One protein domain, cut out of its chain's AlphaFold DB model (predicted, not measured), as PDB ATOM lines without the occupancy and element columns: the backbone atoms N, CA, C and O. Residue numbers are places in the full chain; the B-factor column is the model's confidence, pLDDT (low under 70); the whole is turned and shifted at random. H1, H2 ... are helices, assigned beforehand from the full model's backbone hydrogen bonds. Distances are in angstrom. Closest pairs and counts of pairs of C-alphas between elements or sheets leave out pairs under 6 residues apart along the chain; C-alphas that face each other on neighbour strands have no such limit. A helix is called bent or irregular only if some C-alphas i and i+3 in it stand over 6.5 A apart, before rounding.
ATOM      1  N   MET A   9     281.427 547.745 498.814       73.38
ATOM      2  CA  MET A   9     281.259 548.533 497.584       73.38
ATOM      3  C   MET A   9     281.174 547.651 496.341       73.38
ATOM      4  O   MET A   9     280.504 548.020 495.372       73.38
ATOM      5  N   ALA A  10     281.790 546.466 496.393       80.12
ATOM      6  CA  ALA A  10     281.635 545.400 495.413       80.12
ATOM      7  C   ALA A  10     281.884 545.851 493.964       80.12
ATOM      8  O   ALA A  10     281.214 545.369 493.048       80.12
ATOM      9  N   ASP A  11     282.811 546.792 493.766       83.38
ATOM     10  CA  ASP A  11     283.150 547.365 492.457       83.38
ATOM     11  C   ASP A  11     281.910 547.874 491.686       83.38
ATOM     12  O   ASP A  11     281.671 547.548 490.526       83.38
ATOM     13  N   GLY A  12     281.017 548.586 492.387       84.44
ATOM     14  CA  GLY A  12     279.799 549.168 491.811       84.44
ATOM     15  C   GLY A  12     278.632 548.191 491.622       84.44
ATOM     16  O   GLY A  12     277.511 548.628 491.361       84.44
ATOM     17  N   LYS A  13     278.819 546.880 491.842       89.31
ATOM     18  CA  LYS A  13     277.720 545.886 491.792       89.31
ATOM     19  C   LYS A  13     276.607 546.195 492.789       89.31
ATOM     20  O   LYS A  13     275.446 545.880 492.530       89.31
ATOM     21  N   ARG A  14     276.954 546.841 493.906       90.50
ATOM     22  CA  ARG A  14     275.992 547.363 494.880       90.50
ATOM     23  C   ARG A  14     274.964 548.284 494.220       90.50
ATOM     24  O   ARG A  14     273.774 548.089 494.424       90.50
ATOM     25  N   TRP A  15     275.408 549.222 493.388       92.75
ATOM     26  CA  TRP A  15     274.534 550.184 492.716       92.75
ATOM     27  C   TRP A  15     273.582 549.521 491.723       92.75
ATOM     28  O   TRP A  15     272.410 549.880 491.642       92.75
ATOM     29  N   VAL A  16     274.060 548.490 491.023       93.62
ATOM     30  CA  VAL A  16     273.226 547.674 490.128       93.62
ATOM     31  C   VAL A  16     272.198 546.855 490.915       93.62
ATOM     32  O   VAL A  16     271.072 546.675 490.453       93.62
ATOM     33  N   LEU A  17     272.544 546.351 492.100       93.75
ATOM     34  CA  LEU A  17     271.587 545.644 492.951       93.75
ATOM     35  C   LEU A  17     270.532 546.599 493.518       93.75
ATOM     36  O   LEU A  17     269.342 546.327 493.386       93.75
ATOM     37  N   GLU A  18     270.956 547.714 494.112       95.38
ATOM     38  CA  GLU A  18     270.056 548.738 494.656       95.38
ATOM     39  C   GLU A  18     269.111 549.271 493.574       95.38
ATOM     40  O   GLU A  18     267.906 549.328 493.802       95.38
ATOM     41  N   GLY A  19     269.608 549.537 492.361       96.75
ATOM     42  CA  GLY A  19     268.756 549.919 491.237       96.75
ATOM     43  C   GLY A  19     267.697 548.867 490.908       96.75
ATOM     44  O   GLY A  19     266.529 549.210 490.740       96.75
ATOM     45  N   ARG A  20     268.030 547.569 490.929       96.38
ATOM     46  CA  ARG A  20     267.025 546.514 490.722       96.38
ATOM     47  C   ARG A  20     265.989 546.476 491.845       96.38
ATOM     48  O   ARG A  20     264.811 546.288 491.551       96.38
ATOM     49  N   LEU A  21     266.390 546.703 493.098       96.88
ATOM     50  CA  LEU A  21     265.450 546.825 494.219       96.88
ATOM     51  C   LEU A  21     264.510 548.027 494.035       96.88
ATOM     52  O   LEU A  21     263.311 547.899 494.269       96.88
ATOM     53  N   ILE A  22     265.030 549.163 493.560       97.56
ATOM     54  CA  ILE A  22     264.236 550.362 493.253       97.56
ATOM     55  C   ILE A  22     263.251 550.088 492.111       97.56
ATOM     56  O   ILE A  22     262.072 550.400 492.246       97.56
ATOM     57  N   SER A  23     263.693 549.463 491.016       97.44
ATOM     58  CA  SER A  23     262.827 549.114 489.878       97.44
ATOM     59  C   SER A  23     261.653 548.226 490.319       97.44
ATOM     60  O   SER A  23     260.491 548.538 490.053       97.44
ATOM     61  N   VAL A  24     261.926 547.179 491.110       96.94
ATOM     62  CA  VAL A  24     260.882 546.313 491.688       96.94
ATOM     63  C   VAL A  24     259.951 547.095 492.620       96.94
ATOM     64  O   VAL A  24     258.734 546.905 492.572       96.94
ATOM     65  N   ALA A  25     260.488 548.000 493.443       97.12
ATOM     66  CA  ALA A  25     259.679 548.849 494.310       97.12
ATOM     67  C   ALA A  25     258.722 549.745 493.511       97.12
ATOM     68  O   ALA A  25     257.539 549.811 493.836       97.12
ATOM     69  N   LEU A  26     259.192 550.382 492.435       97.12
ATOM     70  CA  LEU A  26     258.354 551.219 491.573       97.12
ATOM     71  C   LEU A  26     257.255 550.404 490.881       97.12
ATOM     72  O   LEU A  26     256.111 550.853 490.814       97.12
ATOM     73  N   GLN A  27     257.559 549.187 490.424       96.62
ATOM     74  CA  GLN A  27     256.549 548.274 489.880       96.62
ATOM     75  C   GLN A  27     255.484 547.915 490.928       96.62
ATOM     76  O   GLN A  27     254.291 548.004 490.640       96.62
ATOM     77  N   ALA A  28     255.890 547.576 492.153       97.12
ATOM     78  CA  ALA A  28     254.966 547.267 493.243       97.12
ATOM     79  C   ALA A  28     254.078 548.469 493.623       97.12
ATOM     80  O   ALA A  28     252.867 548.302 493.792       97.12
ATOM     81  N   LEU A  29     254.642 549.682 493.674       97.06
ATOM     82  CA  LEU A  29     253.886 550.913 493.932       97.06
ATOM     83  C   LEU A  29     252.813 551.157 492.860       97.06
ATOM     84  O   LEU A  29     251.667 551.442 493.202       97.06
ATOM     85  N   ARG A  30     253.140 550.969 491.573       95.56
ATOM     86  CA  ARG A  30     252.171 551.104 490.465       95.56
ATOM     87  C   ARG A  30     251.050 550.064 490.509       95.56
ATOM     88  O   ARG A  30     249.962 550.319 490.001       95.56
ATOM     89  N   LEU A  31     251.297 548.913 491.133       96.75
ATOM     90  CA  LEU A  31     250.286 547.888 491.410       96.75
ATOM     91  C   LEU A  31     249.474 548.171 492.690       96.75
ATOM     92  O   LEU A  31     248.657 547.345 493.088       96.75
ATOM     93  N   GLY A  32     249.690 549.312 493.352       96.81
ATOM     94  CA  GLY A  32     248.982 549.703 494.573       96.81
ATOM     95  C   GLY A  32     249.505 549.036 495.847       96.81
ATOM     96  O   GLY A  32     248.813 549.033 496.862       96.81
ATOM     97  N   THR A  33     250.710 548.458 495.814       97.75
ATOM     98  CA  THR A  33     251.335 547.817 496.981       97.75
ATOM     99  C   THR A  33     252.309 548.773 497.659       97.75
ATOM    100  O   THR A  33     253.196 549.319 497.013       97.75
ATOM    101  N   SER A  34     252.181 548.957 498.976       97.88
ATOM    102  CA  SER A  34     253.145 549.739 499.758       97.88
ATOM    103  C   SER A  34     254.492 549.021 499.861       97.88
ATOM    104  O   SER A  34     254.542 547.804 500.034       97.88
ATOM    105  N   VAL A  35     255.588 549.780 499.800       97.44
ATOM    106  CA  VAL A  35     256.958 549.248 499.820       97.44
ATOM    107  C   VAL A  35     257.773 549.903 500.928       97.44
ATOM    108  O   VAL A  35     257.668 551.107 501.155       97.44
ATOM    109  N   VAL A  36     258.628 549.111 501.577       97.50
ATOM    110  CA  VAL A  36     259.738 549.601 502.398       97.50
ATOM    111  C   VAL A  36     261.032 549.292 501.655       97.50
ATOM    112  O   VAL A  36     261.350 548.127 501.422       97.50
ATOM    113  N   LEU A  37     261.766 550.333 501.265       95.31
ATOM    114  CA  LEU A  37     263.120 550.191 500.735       95.31
ATOM    115  C   LEU A  37     264.107 550.169 501.905       95.31
ATOM    116  O   LEU A  37     264.337 551.197 502.537       95.31
ATOM    117  N   ASP A  38     264.662 548.991 502.195       92.81
ATOM    118  CA  ASP A  38     265.597 548.762 503.304       92.81
ATOM    119  C   ASP A  38     267.009 548.453 502.783       92.81
ATOM    120  O   ASP A  38     267.448 547.305 502.685       92.81
ATOM    121  N   PHE A  39     267.713 549.513 502.398       90.25
ATOM    122  CA  PHE A  39     269.161 549.527 502.214       90.25
ATOM    123  C   PHE A  39     269.712 550.882 502.680       90.25
ATOM    124  O   PHE A  39     268.957 551.801 502.995       90.25
ATOM    125  N   GLY A  40     271.036 551.011 502.786       88.00
ATOM    126  CA  GLY A  40     271.648 552.226 503.326       88.00
ATOM    127  C   GLY A  40     271.430 553.440 502.421       88.00
ATOM    128  O   GLY A  40     271.989 553.470 501.328       88.00
ATOM    129  N   LEU A  41     270.685 554.439 502.909       92.62
ATOM    130  CA  LEU A  41     270.504 555.759 502.287       92.62
ATOM    131  C   LEU A  41     271.401 556.783 502.990       92.62
ATOM    132  O   LEU A  41     271.108 557.204 504.107       92.62
ATOM    133  N   TRP A  42     272.503 557.159 502.353       94.50
ATOM    134  CA  TRP A  42     273.603 557.924 502.937       94.50
ATOM    135  C   TRP A  42     273.472 559.423 502.735       94.50
ATOM    136  O   TRP A  42     273.785 560.184 503.651       94.50
ATOM    137  N   SER A  43     273.018 559.846 501.557       96.81
ATOM    138  CA  SER A  43     272.960 561.263 501.202       96.81
ATOM    139  C   SER A  43     271.533 561.794 501.105       96.81
ATOM    140  O   SER A  43     270.564 561.061 500.889       96.81
ATOM    141  N   ARG A  44     271.416 563.115 501.233       97.12
ATOM    142  CA  ARG A  44     270.184 563.851 500.948       97.12
ATOM    143  C   ARG A  44     269.729 563.655 499.502       97.12
ATOM    144  O   ARG A  44     268.527 563.561 499.257       97.12
ATOM    145  N   ASP A  45     270.664 563.569 498.560       97.81
ATOM    146  CA  ASP A  45     270.355 563.393 497.138       97.81
ATOM    147  C   ASP A  45     269.757 562.009 496.863       97.81
ATOM    148  O   ASP A  45     268.736 561.915 496.187       97.81
ATOM    149  N   GLU A  46     270.304 560.950 497.473       97.44
ATOM    150  CA  GLU A  46     269.742 559.594 497.384       97.44
ATOM    151  C   GLU A  46     268.288 559.578 497.877       97.44
ATOM    152  O   GLU A  46     267.389 559.078 497.196       97.44
ATOM    153  N   ARG A  47     268.029 560.182 499.043       97.94
ATOM    154  CA  ARG A  47     266.673 560.271 499.600       97.94
ATOM    155  C   ARG A  47     265.753 561.135 498.739       97.94
ATOM    156  O   ARG A  47     264.604 560.758 498.523       97.94
ATOM    157  N   SER A  48     266.233 562.262 498.220       97.81
ATOM    158  CA  SER A  48     265.444 563.172 497.377       97.81
ATOM    159  C   SER A  48     265.056 562.522 496.047       97.81
ATOM    160  O   SER A  48     263.886 562.582 495.664       97.81
ATOM    161  N   ALA A  49     265.988 561.821 495.398       97.75
ATOM    162  CA  ALA A  49     265.724 561.074 494.174       97.75
ATOM    163  C   ALA A  49     264.675 559.972 494.392       97.75
ATOM    164  O   ALA A  49     263.725 559.864 493.620       97.75
ATOM    165  N   LEU A  50     264.781 559.195 495.476       97.44
ATOM    166  CA  LEU A  50     263.802 558.147 495.794       97.44
ATOM    167  C   LEU A  50     262.417 558.707 496.123       97.44
ATOM    168  O   LEU A  50     261.411 558.168 495.657       97.44
ATOM    169  N   ARG A  51     262.351 559.810 496.880       97.44
ATOM    170  CA  ARG A  51     261.091 560.521 497.147       97.44
ATOM    171  C   ARG A  51     260.449 560.995 495.846       97.44
ATOM    172  O   ARG A  51     259.239 560.847 495.685       97.44
ATOM    173  N   TRP A  52     261.250 561.509 494.910       97.62
ATOM    174  CA  TRP A  52     260.767 561.954 493.604       97.62
ATOM    175  C   TRP A  52     260.244 560.779 492.777       97.62
ATOM    176  O   TRP A  52     259.134 560.844 492.251       97.62
ATOM    177  N   LEU A  53     260.992 559.672 492.713       97.25
ATOM    178  CA  LEU A  53     260.596 558.476 491.968       97.25
ATOM    179  C   LEU A  53     259.282 557.890 492.506       97.25
ATOM    180  O   LEU A  53     258.389 557.580 491.718       97.25
ATOM    181  N   ALA A  54     259.112 557.823 493.830       96.62
ATOM    182  CA  ALA A  54     257.860 557.396 494.451       96.62
ATOM    183  C   ALA A  54     256.680 558.317 494.079       96.62
ATOM    184  O   ALA A  54     255.636 557.819 493.654       96.62
ATOM    185  N   GLN A  55     256.860 559.644 494.151       96.12
ATOM    186  CA  GLN A  55     255.832 560.606 493.729       96.12
ATOM    187  C   GLN A  55     255.483 560.462 492.243       96.12
ATOM    188  O   GLN A  55     254.307 560.479 491.883       96.12
ATOM    189  N   SER A  56     256.482 560.244 491.383       95.25
ATOM    190  CA  SER A  56     256.279 560.021 489.945       95.25
ATOM    191  C   SER A  56     255.515 558.725 489.639       95.25
ATOM    192  O   SER A  56     254.822 558.638 488.628       95.25
ATOM    193  N   ALA A  57     255.587 557.735 490.537       95.50
ATOM    194  CA  ALA A  57     254.805 556.504 490.480       95.50
ATOM    195  C   ALA A  57     253.396 556.647 491.092       95.50
ATOM    196  O   ALA A  57     252.670 555.659 491.183       95.50
ATOM    197  N   GLY A  58     252.997 557.855 491.510       95.44
ATOM    198  CA  GLY A  58     251.695 558.122 492.121       95.44
ATOM    199  C   GLY A  58     251.605 557.758 493.605       95.44
ATOM    200  O   GLY A  58     250.499 557.670 494.137       95.44
ATOM    201  N   ALA A  59     252.737 557.540 494.281       96.38
ATOM    202  CA  ALA A  59     252.788 557.172 495.692       96.38
ATOM    203  C   ALA A  59     253.276 558.327 496.582       96.38
ATOM    204  O   ALA A  59     254.161 559.101 496.218       96.38
ATOM    205  N   SER A  60     252.747 558.407 497.805       95.25
ATOM    206  CA  SER A  60     253.364 559.201 498.872       95.25
ATOM    207  C   SER A  60     254.650 558.532 499.364       95.25
ATOM    208  O   SER A  60     254.744 557.305 499.375       95.25
ATOM    209  N   CYS A  61     255.610 559.320 499.844       96.00
ATOM    210  CA  CYS A  61     256.871 558.814 500.383       96.00
ATOM    211  C   CYS A  61     257.130 559.375 501.783       96.00
ATOM    212  O   CYS A  61     256.962 560.574 502.005       96.00
ATOM    213  N   GLN A  62     257.574 558.513 502.699       96.31
ATOM    214  CA  GLN A  62     257.978 558.871 504.055       96.31
ATOM    215  C   GLN A  62     259.426 558.435 504.289       96.31
ATOM    216  O   GLN A  62     259.790 557.297 503.994       96.31
ATOM    217  N   VAL A  63     260.238 559.326 504.863       97.06
ATOM    218  CA  VAL A  63     261.588 558.998 505.330       97.06
ATOM    219  C   VAL A  63     261.506 558.577 506.795       97.06
ATOM    220  O   VAL A  63     261.044 559.338 507.641       97.06
ATOM    221  N   VAL A  64     261.959 557.361 507.104       96.44
ATOM    222  CA  VAL A  64     262.040 556.858 508.482       96.44
ATOM    223  C   VAL A  64     263.499 556.856 508.916       96.44
ATOM    224  O   VAL A  64     264.300 556.060 508.429       96.44
ATOM    225  N   TYR A  65     263.846 557.752 509.838       96.31
ATOM    226  CA  TYR A  65     265.185 557.840 510.410       96.31
ATOM    227  C   TYR A  65     265.224 557.248 511.816       96.31
ATOM    228  O   TYR A  65     264.412 557.589 512.674       96.31
ATOM    229  N   LEU A  66     266.192 556.365 512.052       94.94
ATOM    230  CA  LEU A  66     266.415 555.710 513.336       94.94
ATOM    231  C   LEU A  66     267.766 556.181 513.894       94.94
ATOM    232  O   LEU A  66     268.783 555.529 513.632       94.94
ATOM    233  N   PRO A 106     269.141 563.046 507.945       97.31
ATOM    234  CA  PRO A 106     267.987 563.705 507.354       97.31
ATOM    235  C   PRO A 106     267.491 564.856 508.222       97.31
ATOM    236  O   PRO A 106     267.404 564.727 509.446       97.31
ATOM    237  N   ASP A 107     267.161 565.972 507.581       95.69
ATOM    238  CA  ASP A 107     266.599 567.136 508.263       95.69
ATOM    239  C   ASP A 107     265.081 567.000 508.505       95.69
ATOM    240  O   ASP A 107     264.426 566.063 508.044       95.69
ATOM    241  N   ALA A 108     264.502 567.945 509.252       96.00
ATOM    242  CA  ALA A 108     263.071 567.939 509.554       96.00
ATOM    243  C   ALA A 108     262.192 568.012 508.289       96.00
ATOM    244  O   ALA A 108     261.149 567.372 508.237       96.00
ATOM    245  N   ALA A 109     262.625 568.726 507.246       94.69
ATOM    246  CA  ALA A 109     261.862 568.849 506.007       94.69
ATOM    247  C   ALA A 109     261.810 567.515 505.240       94.69
ATOM    248  O   ALA A 109     260.776 567.164 504.667       94.69
ATOM    249  N   GLU A 110     262.901 566.743 505.258       95.69
ATOM    250  CA  GLU A 110     262.933 565.385 504.712       95.69
ATOM    251  C   GLU A 110     261.984 564.438 505.465       95.69
ATOM    252  O   GLU A 110     261.297 563.635 504.827       95.69
ATOM    253  N   LEU A 111     261.926 564.545 506.797       96.69
ATOM    254  CA  LEU A 111     261.091 563.694 507.658       96.69
ATOM    255  C   LEU A 111     259.599 564.046 507.587       96.69
ATOM    256  O   LEU A 111     258.763 563.143 507.569       96.69
ATOM    257  N   ASP A 112     259.270 565.334 507.475       95.38
ATOM    258  CA  ASP A 112     257.892 565.834 507.389       95.38
ATOM    259  C   ASP A 112     257.292 565.705 505.978       95.38
ATOM    260  O   ASP A 112     256.136 566.060 505.742       95.38
ATOM    261  N   GLY A 113     258.066 565.196 505.015       91.44
ATOM    262  CA  GLY A 113     257.598 565.006 503.645       91.44
ATOM    263  C   GLY A 113     257.417 566.316 502.871       91.44
ATOM    264  O   GLY A 113     256.617 566.350 501.938       91.44
ATOM    265  N   ALA A 114     258.167 567.367 503.224       90.50
ATOM    266  CA  ALA A 114     258.116 568.685 502.585       90.50
ATOM    267  C   ALA A 114     258.552 568.654 501.104       90.50
ATOM    268  O   ALA A 114     258.860 567.601 500.548       90.50
ATOM    269  N   GLU A 115     258.602 569.802 500.432       92.50
ATOM    270  CA  GLU A 115     258.997 569.869 499.019       92.50
ATOM    271  C   GLU A 115     260.353 569.186 498.746       92.50
ATOM    272  O   GLU A 115     261.300 569.274 499.535       92.50
ATOM    273  N   ILE A 116     260.434 568.457 497.632       96.38
ATOM    274  CA  ILE A 116     261.674 567.808 497.201       96.38
ATOM    275  C   ILE A 116     262.561 568.884 496.560       96.38
ATOM    276  O   ILE A 116     262.105 569.552 495.632       96.38
ATOM    277  N   PRO A 117     263.818 569.058 497.008       95.88
ATOM    278  CA  PRO A 117     264.714 570.045 496.415       95.88
ATOM    279  C   PRO A 117     265.025 569.709 494.952       95.88
ATOM    280  O   PRO A 117     264.869 568.571 494.502       95.88
ATOM    281  N   SER A 118     265.514 570.697 494.203       97.00
ATOM    282  CA  SER A 118     266.086 570.439 492.881       97.00
ATOM    283  C   SER A 118     267.330 569.536 492.982       97.00
ATOM    284  O   SER A 118     268.019 569.580 494.005       97.00
ATOM    285  N   PRO A 119     267.638 568.752 491.932       97.44
ATOM    286  CA  PRO A 119     268.878 567.986 491.852       97.44
ATOM    287  C   PRO A 119     270.128 568.861 492.045       97.44
ATOM    288  O   PRO A 119     270.079 570.071 491.786       97.44
ATOM    289  N   PRO A 120     271.263 568.270 492.457       96.50
ATOM    290  CA  PRO A 120     272.518 568.999 492.580       96.50
ATOM    291  C   PRO A 120     272.969 569.592 491.235       96.50
ATOM    292  O   PRO A 120     272.619 569.106 490.158       96.50
ATOM    293  N   ALA A 121     273.780 570.651 491.296       95.69
ATOM    294  CA  ALA A 121     274.276 571.335 490.104       95.69
ATOM    295  C   ALA A 121     274.959 570.359 489.125       95.69
ATOM    296  O   ALA A 121     275.739 569.500 489.530       95.69
ATOM    297  N   GLY A 122     274.668 570.518 487.832       95.50
ATOM    298  CA  GLY A 122     275.146 569.620 486.774       95.50
ATOM    299  C   GLY A 122     274.168 568.499 486.410       95.50
ATOM    300  O   GLY A 122     274.338 567.892 485.356       95.50
ATOM    301  N   TRP A 123     273.117 568.279 487.207       96.44
ATOM    302  CA  TRP A 123     272.079 567.292 486.916       96.44
ATOM    303  C   TRP A 123     270.796 567.947 486.392       96.44
ATOM    304  O   TRP A 123     270.249 568.829 487.056       96.44
ATOM    305  N   PRO A 124     270.287 567.532 485.217       95.81
ATOM    306  CA  PRO A 124     269.092 568.137 484.631       95.81
ATOM    307  C   PRO A 124     267.788 567.694 485.309       95.81
ATOM    308  O   PRO A 124     266.814 568.447 485.299       95.81
ATOM    309  N   SER A 125     267.747 566.499 485.909       97.31
ATOM    310  CA  SER A 125     266.574 565.990 486.622       97.31
ATOM    311  C   SER A 125     266.935 564.902 487.647       97.31
ATOM    312  O   SER A 125     268.038 564.350 487.624       97.31
ATOM    313  N   TRP A 126     265.999 564.579 488.548       97.69
ATOM    314  CA  TRP A 126     266.148 563.444 489.469       97.69
ATOM    315  C   TRP A 126     266.213 562.087 488.754       97.69
ATOM    316  O   TRP A 126     267.043 561.281 489.164       97.69
ATOM    317  N   PRO A 127     265.426 561.816 487.691       96.62
ATOM    318  CA  PRO A 127     265.634 560.645 486.841       96.62
ATOM    319  C   PRO A 127     267.061 560.492 486.314       96.62
ATOM    320  O   PRO A 127     267.619 559.403 486.409       96.62
ATOM    321  N   ASP A 128     267.664 561.568 485.799       97.00
ATOM    322  CA  ASP A 128     269.023 561.512 485.245       97.00
ATOM    323  C   ASP A 128     270.053 561.197 486.334       97.00
ATOM    324  O   ASP A 128     270.893 560.316 486.164       97.00
ATOM    325  N   TRP A 129     269.931 561.861 487.488       97.75
ATOM    326  CA  TRP A 129     270.767 561.590 488.658       97.75
ATOM    327  C   TRP A 129     270.599 560.146 489.156       97.75
ATOM    328  O   TRP A 129     271.576 559.466 489.472       97.75
ATOM    329  N   ALA A 130     269.359 559.649 489.202       97.12
ATOM    330  CA  ALA A 130     269.051 558.310 489.688       97.12
ATOM    331  C   ALA A 130     269.607 557.217 488.773       97.12
ATOM    332  O   ALA A 130     270.090 556.217 489.286       97.12
ATOM    333  N   VAL A 131     269.575 557.395 487.449       96.19
ATOM    334  CA  VAL A 131     270.145 556.422 486.501       96.19
ATOM    335  C   VAL A 131     271.668 556.377 486.592       96.19
ATOM    336  O   VAL A 131     272.242 555.296 486.507       96.19
ATOM    337  N   ASP A 132     272.338 557.510 486.806       96.06
ATOM    338  CA  ASP A 132     273.788 557.514 487.028       96.06
ATOM    339  C   ASP A 132     274.167 556.776 488.318       96.06
ATOM    340  O   ASP A 132     275.024 555.890 488.318       96.06
ATOM    341  N   LYS A 133     273.458 557.078 489.413       95.50
ATOM    342  CA  LYS A 133     273.701 556.456 490.716       95.50
ATOM    343  C   LYS A 133     273.275 554.987 490.768       95.50
ATOM    344  O   LYS A 133     273.967 554.179 491.382       95.50
ATOM    345  N   TRP A 134     272.144 554.644 490.158       96.62
ATOM    346  CA  TRP A 134     271.512 553.322 490.159       96.62
ATOM    347  C   TRP A 134     271.152 552.893 488.727       96.62
ATOM    348  O   TRP A 134     269.982 552.925 488.338       96.62
ATOM    349  N   PRO A 135     272.124 552.396 487.941       95.19
ATOM    350  CA  PRO A 135     271.960 552.145 486.500       95.19
ATOM    351  C   PRO A 135     270.828 551.194 486.093       95.19
ATOM    352  O   PRO A 135     270.444 551.136 484.929       95.19
ATOM    353  N   SER A 136     270.303 550.414 487.034       95.56
ATOM    354  CA  SER A 136     269.255 549.414 486.827       95.56
ATOM    355  C   SER A 136     267.900 549.803 487.435       95.56
ATOM    356  O   SER A 136     267.023 548.944 487.541       95.56
ATOM    357  N   CYS A 137     267.716 551.066 487.855       95.06
ATOM    358  CA  CYS A 137     266.481 551.552 488.487       95.06
ATOM    359  C   CYS A 137     265.328 551.842 487.516       95.06
ATOM    360  O   CYS A 137     264.251 552.250 487.947       95.06
ATOM    361  N   THR A 138     265.535 551.636 486.218       85.12
ATOM    362  CA  THR A 138     264.516 551.793 485.177       85.12
ATOM    363  C   THR A 138     263.699 550.509 484.991       85.12
ATOM    364  O   THR A 138     264.094 549.422 485.420       85.12
ATOM    365  N   ASP A 139     262.540 550.614 484.336       68.94
ATOM    366  CA  ASP A 139     261.637 549.484 484.050       68.94
ATOM    367  C   ASP A 139     262.120 548.579 482.890       68.94
ATOM    368  O   ASP A 139     261.306 547.973 482.198       68.94
ATOM    369  N   SER A 140     263.434 548.519 482.631       54.38
ATOM    370  CA  SER A 140     264.025 547.722 481.539       54.38
ATOM    371  C   SER A 140     264.228 546.253 481.901       54.38
ATOM    372  O   SER A 140     264.851 545.974 482.962       54.38
TER     373      SER A 140
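AT A GLANCE: This is residues 9 to 66 and 106 to 140 of the 140 residues of an uncharacterized protein of Streptomyces rapamycinicus (strain ATCC 29253 / DSM 41530 / NRRL 5491 / AYB-994) (UniProt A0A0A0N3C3). Two helices run the same way and draw together at their later ends as a narrow V: the long H1 makes one limb and H2 the other, and the short H4 slants from H2 across the open side toward the first part of H1. The small H3 lies beyond H2, on the side away from H1, with long stretches of unnamed chain around this frame. The printed part has 93 residues with four named helices, in the order H1, H2, H3, H4, and no named strand; its class is all helix, though under half of the residues, 46 of 93, are in named elements. The whole is compact, with a radius of gyration of the C-alphas of 12.7 A, and rounded, spanning 33 by 33 by 28 A.

HOW THE PARTS SIT: H1, residues 10 to 30, and H2, residues 44 to 56, only just touch, with 3 pairs of C-alphas within 8 A. H1 touches H2 with residues 26 to 29 alone, and H2 touches H1 with residues 53 to 54 alone; the closest C-alphas of the two helices, those of Leu 26 and Ala 54, are 6.8 A apart. These helices run the same way at a shallow tilt of 30 degrees. H3, residues 108 to 111, is apart from H1, and only just apart from H2, the closest C-alphas being 8.1 A apart. H4, residues 126 to 133, is apart from H3. It touches H2, with the closest C-alphas, those of Ala 49 and Trp 126, 5.3 A apart, and they run opposite ways at a steep tilt of 54 degrees. H1 and H4 are close but not clearly touching, their closest C-alphas being those of Trp 15 and Lys 133 at 6.6 A; they run opposite ways at a shallow tilt of 34 degrees, only just short of steep. Every O i to N i+4 pair is within hydrogen-bond range in H2 and H4, and 15 of 17 are in H1, while H3 is too short for such a pair.

IN THESE COORDINATES: H1 begins at Ala 10, C-alpha (281.635, 545.400, 495.413), and is 30.4 A long. It is irregular, with C-alphas 11 and 14 standing 7.6 A apart, and its line is a rough one. H2 is 18.1 A long, starting at C-alpha 44 (270.184, 563.851, 500.948). H3 has four residues, and H4, 10.4 A long, ends at C-alpha 133 (273.701, 556.456, 490.716).

THE WHOLE: The two C-alphas farthest apart, those of Asp 11 and Asp 112, are 34.7 A apart. Residues 67 to 105 are not printed, and C-alphas 66 and 106 are 10.1 A apart across this cut, which falls between H2 and H3. The links H1 to H2 and H3 to H4 are long. The mean pLDDT of the printed part is 94.3, and residues 139 to 140 are under 70.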